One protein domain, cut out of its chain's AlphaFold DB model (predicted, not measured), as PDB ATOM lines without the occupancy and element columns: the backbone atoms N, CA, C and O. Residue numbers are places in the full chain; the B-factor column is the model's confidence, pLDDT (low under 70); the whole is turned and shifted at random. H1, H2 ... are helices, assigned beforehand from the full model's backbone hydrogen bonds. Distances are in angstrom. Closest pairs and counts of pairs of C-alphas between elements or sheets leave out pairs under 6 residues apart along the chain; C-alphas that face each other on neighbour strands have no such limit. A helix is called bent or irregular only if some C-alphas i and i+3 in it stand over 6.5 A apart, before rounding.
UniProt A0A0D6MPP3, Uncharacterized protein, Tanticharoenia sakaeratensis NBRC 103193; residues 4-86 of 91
ATOM      1  N   ALA A   4      41.636  36.601  35.599       65.38
ATOM      2  CA  ALA A   4      41.980  36.560  34.182       65.38
ATOM      3  C   ALA A   4      43.162  35.618  33.891       65.38
ATOM      4  O   ALA A   4      43.117  34.882  32.909       65.38
ATOM      5  N   ASP A   5      44.167  35.574  34.773       71.75
ATOM      6  CA  ASP A   5      45.340  34.701  34.611       71.75
ATOM      7  C   ASP A   5      44.962  33.216  34.729       71.75
ATOM      8  O   ASP A   5      45.479  32.370  34.005       71.75
ATOM      9  N   ILE A   6      44.016  32.897  35.618       66.19
ATOM     10  CA  ILE A   6      43.500  31.533  35.804       66.19
ATOM     11  C   ILE A   6      42.678  31.101  34.585       66.19
ATOM     12  O   ILE A   6      42.777  29.957  34.154       66.19
ATOM     13  N   LEU A   7      41.895  32.015  34.004       59.88
ATOM     14  CA  LEU A   7      41.082  31.745  32.818       59.88
ATOM     15  C   LEU A   7      41.933  31.562  31.552       59.88
ATOM     16  O   LEU A   7      41.601  30.733  30.711       59.88
ATOM     17  N   ALA A   8      43.044  32.293  31.437       64.12
ATOM     18  CA  ALA A   8      43.995  32.160  30.333       64.12
ATOM     19  C   ALA A   8      44.797  30.847  30.381       64.12
ATOM     20  O   ALA A   8      45.273  30.378  29.350       64.12
ATOM     21  N   ALA A   9      44.913  30.230  31.560       66.00
ATOM     22  CA  ALA A   9      45.520  28.913  31.726       66.00
ATOM     23  C   ALA A   9      44.585  27.757  31.323       66.00
ATOM     24  O   ALA A   9      45.014  26.604  31.313       66.00
ATOM     25  N   ILE A  10      43.316  28.037  30.993       61.88
ATOM     26  CA  ILE A  10      42.346  27.027  30.568       61.88
ATOM     27  C   ILE A  10      42.568  26.733  29.076       61.88
ATOM     28  O   ILE A  10      42.368  27.621  28.244       61.88
ATOM     29  N   PRO A  11      42.939  25.494  28.699       67.44
ATOM     30  CA  PRO A  11      43.074  25.117  27.295       67.44
ATOM     31  C   PRO A  11      41.785  25.417  26.524       67.44
ATOM     32  O   PRO A  11      40.692  25.172  27.041       67.44
ATOM     33  N   GLN A  12      41.886  25.886  25.272       64.25
ATOM     34  CA  GLN A  12      40.714  26.246  24.452       64.25
ATOM     35  C   GLN A  12      39.645  25.142  24.396       64.25
ATOM     36  O   GLN A  12      38.456  25.450  24.339       64.25
ATOM     37  N   ALA A  13      40.054  23.875  24.514       66.19
ATOM     38  CA  ALA A  13      39.172  22.713  24.597       66.19
ATOM     39  C   ALA A  13      38.117  22.795  25.720       66.19
ATOM     40  O   ALA A  13      37.041  22.217  25.587       66.19
ATOM     41  N   TYR A  14      38.384  23.527  26.806       70.31
ATOM     42  CA  TYR A  14      37.486  23.613  27.961       70.31
ATOM     43  C   TYR A  14      36.652  24.891  28.026       70.31
ATOM     44  O   TYR A  14      35.755  24.997  28.863       70.31
ATOM     45  N   THR A  15      36.889  25.839  27.120       72.56
ATOM     46  CA  THR A  15      36.133  27.101  27.069       72.56
ATOM     47  C   THR A  15      34.645  26.865  26.810       72.56
ATOM     48  O   THR A  15      33.805  27.504  27.441       72.56
ATOM     49  N   LEU A  16      34.307  25.883  25.965       77.50
ATOM     50  CA  LEU A  16      32.927  25.474  25.702       77.50
ATOM     51  C   LEU A  16      32.251  24.920  26.965       77.50
ATOM     52  O   LEU A  16      31.138  25.324  27.293       77.50
ATOM     53  N   TYR A  17      32.928  24.047  27.716       77.38
ATOM     54  CA  TYR A  17      32.386  23.493  28.960       77.38
ATOM     55  C   TYR A  17      32.204  24.571  30.035       77.38
ATOM     56  O   TYR A  17      31.178  24.587  30.715       77.38
ATOM     57  N   ALA A  18      33.143  25.514  30.147       75.00
ATOM     58  CA  ALA A  18      33.016  26.656  31.049       75.00
ATOM     59  C   ALA A  18      31.836  27.565  30.656       75.00
ATOM     60  O   ALA A  18      31.052  27.970  31.514       75.00
ATOM     61  N   ALA A  19      31.654  27.835  29.359       77.44
ATOM     62  CA  ALA A  19      30.524  28.610  28.856       77.44
ATOM     63  C   ALA A  19      29.180  27.916  29.134       77.44
ATOM     64  O   ALA A  19      28.234  28.565  29.580       77.44
ATOM     65  N   LEU A  20      29.102  26.596  28.939       82.75
ATOM     66  CA  LEU A  20      27.909  25.802  29.250       82.75
ATOM     67  C   LEU A  20      27.594  25.790  30.753       82.75
ATOM     68  O   LEU A  20      26.425  25.890  31.126       82.75
ATOM     69  N   LEU A  21      28.614  25.723  31.617       81.94
ATOM     70  CA  LEU A  21      28.457  25.832  33.070       81.94
ATOM     71  C   LEU A  21      27.889  27.201  33.472       81.94
ATOM     72  O   LEU A  21      26.948  27.277  34.258       81.94
ATOM     73  N   ILE A  22      28.426  28.293  32.925       77.81
ATOM     74  CA  ILE A  22      27.934  29.648  33.213       77.81
ATOM     75  C   ILE A  22      26.500  29.817  32.698       77.81
ATOM     76  O   ILE A  22      25.653  30.387  33.390       77.81
ATOM     77  N   LEU A  23      26.202  29.293  31.507       80.38
ATOM     78  CA  LEU A  23      24.871  29.364  30.914       80.38
ATOM     79  C   LEU A  23      23.835  28.600  31.744       80.38
ATOM     80  O   LEU A  23      22.771  29.149  32.030       80.38
ATOM     81  N   SER A  24      24.139  27.373  32.173       80.75
ATOM     82  CA  SER A  24      23.233  26.588  33.019       80.75
ATOM     83  C   SER A  24      22.997  27.279  34.361       80.75
ATOM     84  O   SER A  24      21.855  27.439  34.789       80.75
ATOM     85  N   CYS A  25      24.057  27.811  34.964       77.31
ATOM     86  CA  CYS A  25      24.006  28.603  36.181       77.31
ATOM     87  C   CYS A  25      23.093  29.836  36.029       77.31
ATOM     88  O   CYS A  25      22.216  30.092  36.855       77.31
ATOM     89  N   LYS A  26      23.205  30.557  34.906       75.38
ATOM     90  CA  LYS A  26      22.337  31.693  34.573       75.38
ATOM     91  C   LYS A  26      20.877  31.274  34.405       75.38
ATOM     92  O   LYS A  26      19.999  31.956  34.932       75.38
ATOM     93  N   ILE A  27      20.608  30.161  33.725       80.56
ATOM     94  CA  ILE A  27      19.253  29.612  33.565       80.56
ATOM     95  C   ILE A  27      18.640  29.305  34.937       80.56
ATOM     96  O   ILE A  27      17.516  29.720  35.216       80.56
ATOM     97  N   VAL A  28      19.402  28.683  35.838       78.69
ATOM     98  CA  VAL A  28      18.963  28.389  37.209       78.69
ATOM     99  C   VAL A  28      18.549  29.666  37.959       78.69
ATOM    100  O   VAL A  28      17.503  29.679  38.603       78.69
ATOM    101  N   THR A  29      19.274  30.781  37.806       69.88
ATOM    102  CA  THR A  29      18.903  32.070  38.441       69.88
ATOM    103  C   THR A  29      17.645  32.738  37.869       69.88
ATOM    104  O   THR A  29      17.133  33.698  38.452       69.88
ATOM    105  N   ILE A  30      17.159  32.302  36.702       72.00
ATOM    106  CA  ILE A  30      15.900  32.797  36.122       72.00
ATOM    107  C   ILE A  30      14.719  32.084  36.782       72.00
ATOM    108  O   ILE A  30      13.737  32.732  37.134       72.00
ATOM    109  N   PHE A  31      14.833  30.770  36.982       75.75
ATOM    110  CA  PHE A  31      13.740  29.949  37.495       75.75
ATOM    111  C   PHE A  31      13.681  29.890  39.025       75.75
ATOM    112  O   PHE A  31      12.594  29.763  39.588       75.75
ATOM    113  N   ILE A  32      14.819  30.010  39.713       71.44
ATOM    114  CA  ILE A  32      14.878  29.909  41.173       71.44
ATOM    115  C   ILE A  32      14.809  31.302  41.808       71.44
ATOM    116  O   ILE A  32      15.634  32.178  41.543       71.44
ATOM    117  N   ARG A  33      13.819  31.499  42.686       67.00
ATOM    118  CA  ARG A  33      13.707  32.703  43.519       67.00
ATOM    119  C   ARG A  33      14.760  32.672  44.636       67.00
ATOM    120  O   ARG A  33      15.017  31.595  45.173       67.00
ATOM    121  N   PRO A  34      15.347  33.823  45.007       64.69
ATOM    122  CA  PRO A  34      16.340  33.874  46.072       64.69
ATOM    123  C   PRO A  34      15.761  33.309  47.382       64.69
ATOM    124  O   PRO A  34      14.649  33.689  47.763       64.69
ATOM    125  N   PRO A  35      16.479  32.396  48.063       66.75
ATOM    126  CA  PRO A  35      16.039  31.838  49.334       66.75
ATOM    127  C   PRO A  35      16.040  32.913  50.431       66.75
ATOM    128  O   PRO A  35      16.756  33.913  50.344       66.75
ATOM    129  N   ALA A  36      15.248  32.699  51.485       63.53
ATOM    130  CA  ALA A  36      15.267  33.556  52.671       63.53
ATOM    131  C   ALA A  36      16.686  33.624  53.270       63.53
ATOM    132  O   ALA A  36      17.402  32.622  53.277       63.53
ATOM    133  N   ALA A  37      17.079  34.789  53.799       60.69
ATOM    134  CA  ALA A  37      18.429  35.040  54.322       60.69
ATOM    135  C   ALA A  37      18.855  34.085  55.458       60.69
ATOM    136  O   ALA A  37      20.043  33.910  55.703       60.69
ATOM    137  N   THR A  38      17.893  33.451  56.128       65.31
ATOM    138  CA  THR A  38      18.100  32.459  57.193       65.31
ATOM    139  C   THR A  38      18.253  31.020  56.682       65.31
ATOM    140  O   THR A  38      18.458  30.107  57.477       65.31
ATOM    141  N   SER A  39      18.144  30.779  55.373       67.50
ATOM    142  CA  SER A  39      18.228  29.436  54.800       67.50
ATOM    143  C   SER A  39      19.675  28.975  54.638       67.50
ATOM    144  O   SER A  39      20.509  29.691  54.086       67.50
ATOM    145  N   HIS A  40      19.953  27.721  55.001       75.62
ATOM    146  CA  HIS A  40      21.255  27.072  54.785       75.62
ATOM    147  C   HIS A  40      21.632  26.970  53.291       75.62
ATOM    148  O   HIS A  40      22.790  26.740  52.953       75.62
ATOM    149  N   TRP A  41      20.669  27.189  52.387       71.00
ATOM    150  CA  TRP A  41      20.862  27.222  50.935       71.00
ATOM    151  C   TRP A  41      21.251  28.600  50.390       71.00
ATOM    152  O   TRP A  41      21.620  28.707  49.220       71.00
ATOM    153  N   ALA A  42      21.195  29.651  51.214       69.12
ATOM    154  CA  ALA A  42      21.605  30.997  50.834       69.12
ATOM    155  C   ALA A  42      23.044  31.070  50.284       69.12
ATOM    156  O   ALA A  42      23.196  31.592  49.182       69.12
ATOM    157  N   PRO A  43      24.091  30.510  50.931       74.19
ATOM    158  CA  PRO A  43      25.459  30.612  50.412       74.19
ATOM    159  C   PRO A  43      25.651  29.886  49.073       74.19
ATOM    160  O   PRO A  43      26.326  30.403  48.183       74.19
ATOM    161  N   LEU A  44      25.014  28.723  48.892       76.56
ATOM    162  CA  LEU A  44      25.033  27.978  47.627       76.56
ATOM    163  C   LEU A  44      24.338  28.758  46.509       76.56
ATOM    164  O   LEU A  44      24.883  28.899  45.415       76.56
ATOM    165  N   PHE A  45      23.159  29.316  46.793       75.00
ATOM    166  CA  PHE A  45      22.440  30.151  45.840       75.00
ATOM    167  C   PHE A  45      23.243  31.401  45.478       75.00
ATOM    168  O   PHE A  45      23.306  31.766  44.306       75.00
ATOM    169  N   THR A  46      23.900  32.036  46.451       73.94
ATOM    170  CA  THR A  46      24.785  33.175  46.207       73.94
ATOM    171  C   THR A  46      25.937  32.775  45.296       73.94
ATOM    172  O   THR A  46      26.154  33.461  44.306       73.94
ATOM    173  N   LEU A  47      26.625  31.655  45.539       76.81
ATOM    174  CA  LEU A  47      27.729  31.194  44.688       76.81
ATOM    175  C   LEU A  47      27.288  31.002  43.225       76.81
ATOM    176  O   LEU A  47      27.888  31.581  42.319       76.81
ATOM    177  N   VAL A  48      26.195  30.264  43.007       76.06
ATOM    178  CA  VAL A  48      25.580  30.042  41.684       76.06
ATOM    179  C   VAL A  48      25.215  31.387  41.045       76.06
ATOM    180  O   VAL A  48      25.657  31.726  39.952       76.06
ATOM    181  N   THR A  49      24.494  32.238  41.764       71.81
ATOM    182  CA  THR A  49      24.063  33.551  41.264       71.81
ATOM    183  C   THR A  49      25.251  34.444  40.896       71.81
ATOM    184  O   THR A  49      25.218  35.129  39.877       71.81
ATOM    185  N   THR A  50      26.339  34.390  41.663       72.06
ATOM    186  CA  THR A  50      27.546  35.189  41.409       72.06
ATOM    187  C   THR A  50      28.274  34.728  40.141       72.06
ATOM    188  O   THR A  50      28.735  35.563  39.363       72.06
ATOM    189  N   ILE A  51      28.323  33.414  39.893       74.69
ATOM    190  CA  ILE A  51      28.891  32.830  38.669       74.69
ATOM    191  C   ILE A  51      28.007  33.161  37.457       74.69
ATOM    192  O   ILE A  51      28.493  33.673  36.454       74.69
ATOM    193  N   GLY A  52      26.698  32.905  37.548       68.25
ATOM    194  CA  GLY A  52      25.766  33.049  36.426       68.25
ATOM    195  C   GLY A  52      25.508  34.497  35.998       68.25
ATOM    196  O   GLY A  52      25.218  34.753  34.828       68.25
ATOM    197  N   LEU A  53      25.613  35.460  36.919       66.69
ATOM    198  CA  LEU A  53      25.389  36.875  36.612       66.69
ATOM    199  C   LEU A  53      26.668  37.672  36.331       66.69
ATOM    200  O   LEU A  53      26.547  38.839  35.966       66.69
ATOM    201  N   ASN A  54      27.844  37.042  36.421       65.44
ATOM    202  CA  ASN A  54      29.162  37.678  36.383       65.44
ATOM    203  C   ASN A  54      29.338  38.724  37.506       65.44
ATOM    204  O   ASN A  54      28.539  39.649  37.685       65.44
ATOM    205  N   VAL A  55      30.414  38.585  38.282       53.81
ATOM    206  CA  VAL A  55      30.771  39.511  39.370       53.81
ATOM    207  C   VAL A  55      30.787  40.952  38.829       53.81
ATOM    208  O   VAL A  55      31.616  41.291  37.994       53.81
ATOM    209  N   GLY A  56      29.854  41.798  39.284       49.62
ATOM    210  CA  GLY A  56      29.776  43.221  38.920       49.62
ATOM    211  C   GLY A  56      28.489  43.669  38.211       49.62
ATOM    212  O   GLY A  56      28.094  44.817  38.389       49.62
ATOM    213  N   TRP A  57      27.787  42.794  37.479       50.38
ATOM    214  CA  TRP A  57      26.537  43.171  36.782       50.38
ATOM    215  C   TRP A  57      25.274  42.985  37.630       50.38
ATOM    216  O   TRP A  57      24.277  43.673  37.422       50.38
ATOM    217  N   ALA A  58      25.311  42.095  38.622       53.62
ATOM    218  CA  ALA A  58      24.149  41.782  39.452       53.62
ATOM    219  C   ALA A  58      24.374  41.967  40.948       53.62
ATOM    220  O   ALA A  58      23.662  41.376  41.756       53.62
ATOM    221  N   THR A  59      25.305  42.835  41.338       58.56
ATOM    222  CA  THR A  59      25.487  43.232  42.741       58.56
ATOM    223  C   THR A  59      24.171  43.703  43.364       58.56
ATOM    224  O   THR A  59      23.910  43.394  44.518       58.56
ATOM    225  N   ASN A  60      23.293  44.350  42.585       61.62
ATOM    226  CA  ASN A  60      21.930  44.702  43.008       61.62
ATOM    227  C   ASN A  60      21.018  43.484  43.256       61.62
ATOM    228  O   ASN A  60      20.178  43.529  44.144       61.62
ATOM    229  N   ARG A  61      21.172  42.392  42.496       57.81
ATOM    230  CA  ARG A  61      20.355  41.168  42.627       57.81
ATOM    231  C   ARG A  61      20.873  40.220  43.716       57.81
ATOM    232  O   ARG A  61      20.135  39.349  44.160       57.81
ATOM    233  N   LEU A  62      22.133  40.386  44.126       58.97
ATOM    234  CA  LEU A  62      22.809  39.578  45.146       58.97
ATOM    235  C   LEU A  62      22.558  40.059  46.584       58.97
ATOM    236  O   LEU A  62      22.894  39.336  47.521       58.97
ATOM    237  N   GLN A  63      21.977  41.247  46.790       65.19
ATOM    238  CA  GLN A  63      21.646  41.715  48.137       65.19
ATOM    239  C   GLN A  63      20.384  41.010  48.655       65.19
ATOM    240  O   GLN A  63      19.264  41.500  48.524       65.19
ATOM    241  N   VAL A  64      20.565  39.825  49.239       59.88
ATOM    242  CA  VAL A  64      19.474  39.038  49.829       59.88
ATOM    243  C   VAL A  64      18.806  39.845  50.951       59.88
ATOM    244  O   VAL A  64      19.472  40.300  51.878       59.88
ATOM    245  N   GLY A  65      17.487  40.046  50.858       62.38
ATOM    246  CA  GLY A  65      16.710  40.800  51.853       62.38
ATOM    247  C   GLY A  65      16.844  42.326  51.779       62.38
ATOM    248  O   GLY A  65      16.321  43.021  52.647       62.38
ATOM    249  N   ARG A  66      17.517  42.872  50.757       64.06
ATOM    250  CA  ARG A  66      17.561  44.315  50.483       64.06
ATOM    251  C   ARG A  66      16.897  44.606  49.144       64.06
ATOM    252  O   ARG A  66      17.042  43.847  48.189       64.06
ATOM    253  N   THR A  67      16.196  45.728  49.065       65.00
ATOM    254  CA  THR A  67      15.672  46.270  47.810       65.00
ATOM    255  C   THR A  67      16.371  47.600  47.540       65.00
ATOM    256  O   THR A  67      16.630  48.379  48.457       65.00
ATOM    257  N   GLY A  68      16.743  47.845  46.286       70.12
ATOM    258  CA  GLY A  68      17.271  49.142  45.875       70.12
ATOM    259  C   GLY A  68      16.132  50.050  45.428       70.12
ATOM    260  O   GLY A  68      15.432  49.708  44.477       70.12
ATOM    261  N   ILE A  69      15.966  51.216  46.060       72.88
ATOM    262  CA  ILE A  69      15.184  52.306  45.463       72.88
ATOM    263  C   ILE A  69      16.034  52.927  44.352       72.88
ATOM    264  O   ILE A  69      17.152  53.382  44.597       72.88
ATOM    265  N   MET A  70      15.511  52.947  43.124       74.44
ATOM    266  CA  MET A  70      16.163  53.656  42.026       74.44
ATOM    267  C   MET A  70      15.964  55.164  42.185       74.44
ATOM    268  O   MET A  70      14.839  55.651  42.225       74.44
ATOM    269  N   VAL A  71      17.076  55.894  42.236       81.81
ATOM    270  CA  VAL A  71      17.114  57.361  42.308       81.81
ATOM    271  C   VAL A  71      17.870  57.919  41.100       81.81
ATOM    272  O   VAL A  71      18.818  57.278  40.626       81.81
ATOM    273  N   PRO A  72      17.500  59.111  40.590       88.12
ATOM    274  CA  PRO A  72      18.250  59.775  39.530       88.12
ATOM    275  C   PRO A  72      19.725  59.934  39.905       88.12
ATOM    276  O   PRO A  72      20.055  60.283  41.038       88.12
ATOM    277  N   ARG A  73      20.635  59.726  38.943       82.94
ATOM    278  CA  ARG A  73      22.087  59.702  39.213       82.94
ATOM    279  C   ARG A  73      22.611  60.986  39.864       82.94
ATOM    280  O   ARG A  73      23.468  60.912  40.737       82.94
ATOM    281  N   GLY A  74      22.067  62.146  39.492       90.50
ATOM    282  CA  GLY A  74      22.434  63.433  40.097       90.50
ATOM    283  C   GLY A  74      22.030  63.575  41.570       90.50
ATOM    284  O   GLY A  74      22.567  64.422  42.270       90.50
ATOM    285  N   GLN A  75      21.118  62.734  42.063       86.69
ATOM    286  CA  GLN A  75      20.581  62.798  43.424       86.69
ATOM    287  C   GLN A  75      21.177  61.740  44.358       86.69
ATOM    288  O   GLN A  75      20.783  61.658  45.517       86.69
ATOM    289  N   VAL A  76      22.158  60.952  43.903       85.69
ATOM    290  CA  VAL A  76      22.841  59.952  44.744       85.69
ATOM    291  C   VAL A  76      23.390  60.544  46.055       85.69
ATOM    292  O   VAL A  76      23.203  59.904  47.092       85.69
ATOM    293  N   PRO A  77      24.023  61.738  46.079       87.69
ATOM    294  CA  PRO A  77      24.511  62.326  47.329       87.69
ATOM    295  C   PRO A  77      23.370  62.656  48.300       87.69
ATOM    296  O   PRO A  77      23.450  62.328  49.482       87.69
ATOM    297  N   ALA A  78      22.282  63.238  47.786       87.81
ATOM    298  CA  ALA A  78      21.108  63.605  48.574       87.81
ATOM    299  C   ALA A  78      20.361  62.371  49.103       87.81
ATOM    300  O   ALA A  78      19.985  62.333  50.270       87.81
ATOM    301  N   ALA A  79      20.217  61.325  48.286       84.94
ATOM    302  CA  ALA A  79      19.599  60.068  48.692       84.94
ATOM    303  C   ALA A  79      20.389  59.379  49.816       84.94
ATOM    304  O   ALA A  79      19.804  58.906  50.788       84.94
ATOM    305  N   LYS A  80      21.728  59.370  49.733       85.62
ATOM    306  CA  LYS A  80      22.582  58.855  50.815       85.62
ATOM    307  C   LYS A  80      22.436  59.675  52.098       85.62
ATOM    308  O   LYS A  80      22.352  59.087  53.172       85.62
ATOM    309  N   ALA A  81      22.380  61.003  51.985       88.44
ATOM    310  CA  ALA A  81      22.172  61.888  53.129       88.44
ATOM    311  C   ALA A  81      20.797  61.673  53.787       88.44
ATOM    312  O   ALA A  81      20.715  61.615  55.008       88.44
ATOM    313  N   ALA A  82      19.737  61.473  52.999       85.62
ATOM    314  CA  ALA A  82      18.393  61.192  53.505       85.62
ATOM    315  C   ALA A  82      18.321  59.859  54.269       85.62
ATOM    316  O   ALA A  82      17.751  59.801  55.356       85.62
ATOM    317  N   ILE A  83      18.959  58.803  53.750       85.06
ATOM    318  CA  ILE A  83      19.060  57.517  54.456       85.06
ATOM    319  C   ILE A  83      19.851  57.681  55.763       85.06
ATOM    320  O   ILE A  83      19.437  57.163  56.796       85.06
ATOM    321  N   ALA A  84      20.961  58.431  55.746       86.56
ATOM    322  CA  ALA A  84      21.748  58.715  56.951       86.56
ATOM    323  C   ALA A  84      20.969  59.542  57.990       86.56
ATOM    324  O   ALA A  84      21.176  59.370  59.188       86.56
ATOM    325  N   ALA A  85      20.046  60.394  57.539       87.69
ATOM    326  CA  ALA A  85      19.124  61.148  58.385       87.69
ATOM    327  C   ALA A  85      17.927  60.315  58.895       87.69
ATOM    328  O   ALA A  85      17.088  60.843  59.621       87.69
ATOM    329  N   GLY A  86      17.840  59.027  58.539       85.31
ATOM    330  CA  GLY A  86      16.825  58.103  59.051       85.31
ATOM    331  C   GLY A  86      15.560  57.978  58.200       85.31
ATOM    332  O   GLY A  86      14.591  57.374  58.654       85.31
TER     333      GLY A  86
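Overview. This is residues 4 to 86 of the 91 residues of an uncharacterized protein of Tanticharoenia sakaeratensis NBRC 103193 (UniProt A0A0D6MPP3). A long helix, H2, and a shorter one, H3, make an angled pair: H3 packs steeply with its residues 48 to 53 on residues 22 to 29 of H2, while the short H1 sits near the first residues of H2. From the last residue of H3 a long link, residues 54 to 72, runs to H4, whose residues 73 to 78 and 80 to 84 stick out at one end of an elongated outline. The printed part has 83 residues, with four named helices in the order H1, H2, H3, H4 and no named strand; the class is all helix. The whole is only just loose, close to extended, with a radius of gyration of the C-alphas of 17.3 A and spans of 54 by 31 by 19 A.

Along the chain. H1 is residues 4 to 8, 6.2 A from first to last C-alpha, and begins with C-alpha 4 at (41.980, 36.560, 34.182). H2, residues 12 to 31, is the longest helix at 30.2 A and ends with C-alpha 31 at (13.740, 29.949, 37.495). H2 is irregular, but only just: C-alphas 13 and 16 are 6.9 A apart. H3 is residues 42 to 53 and 15.8 A long. H4, residues 73 to 84, is 17.8 A long and ends with C-alpha 84 at (21.748, 58.715, 56.951). H4 is irregular too, with C-alphas 74 and 77 7.6 A apart.

Arrangement. H2 and H3 touch, with 17 pairs of C-alphas within 8 A; the closest C-alphas are those of Lys 26 and Gly 52, 4.1 A apart. Their lines stand at a steep tilt of 59 degrees and they run opposite ways, with centres 12.8 A apart. H1 touches no helix and is apart from H2, H3 and H4. H4 touches no helix either, and is apart from H2 and from H3. In H1 and H3 every O i to N i+4 pair is within hydrogen-bond range; in H2 14 of 16 pairs are, and in H4 6 of 8.

Size, cuts and confidence. The two C-alphas farthest apart are those of Ala 13 and Ala 85, 55.0 A. Residues 72 to 78 and 80 to 86 stand free; the body without them spans 44 by 30 by 18 A. The link from H1 to H2 is tight, that from H2 to H3 is short with 10 residues, and that from H3 to H4 is long with 19 residues. The printed part has no cut. The mean pLDDT of the printed part is 72.4, and 34 residues are under 70, among them residues 6 to 13, 33 to 39 and 52 to 67.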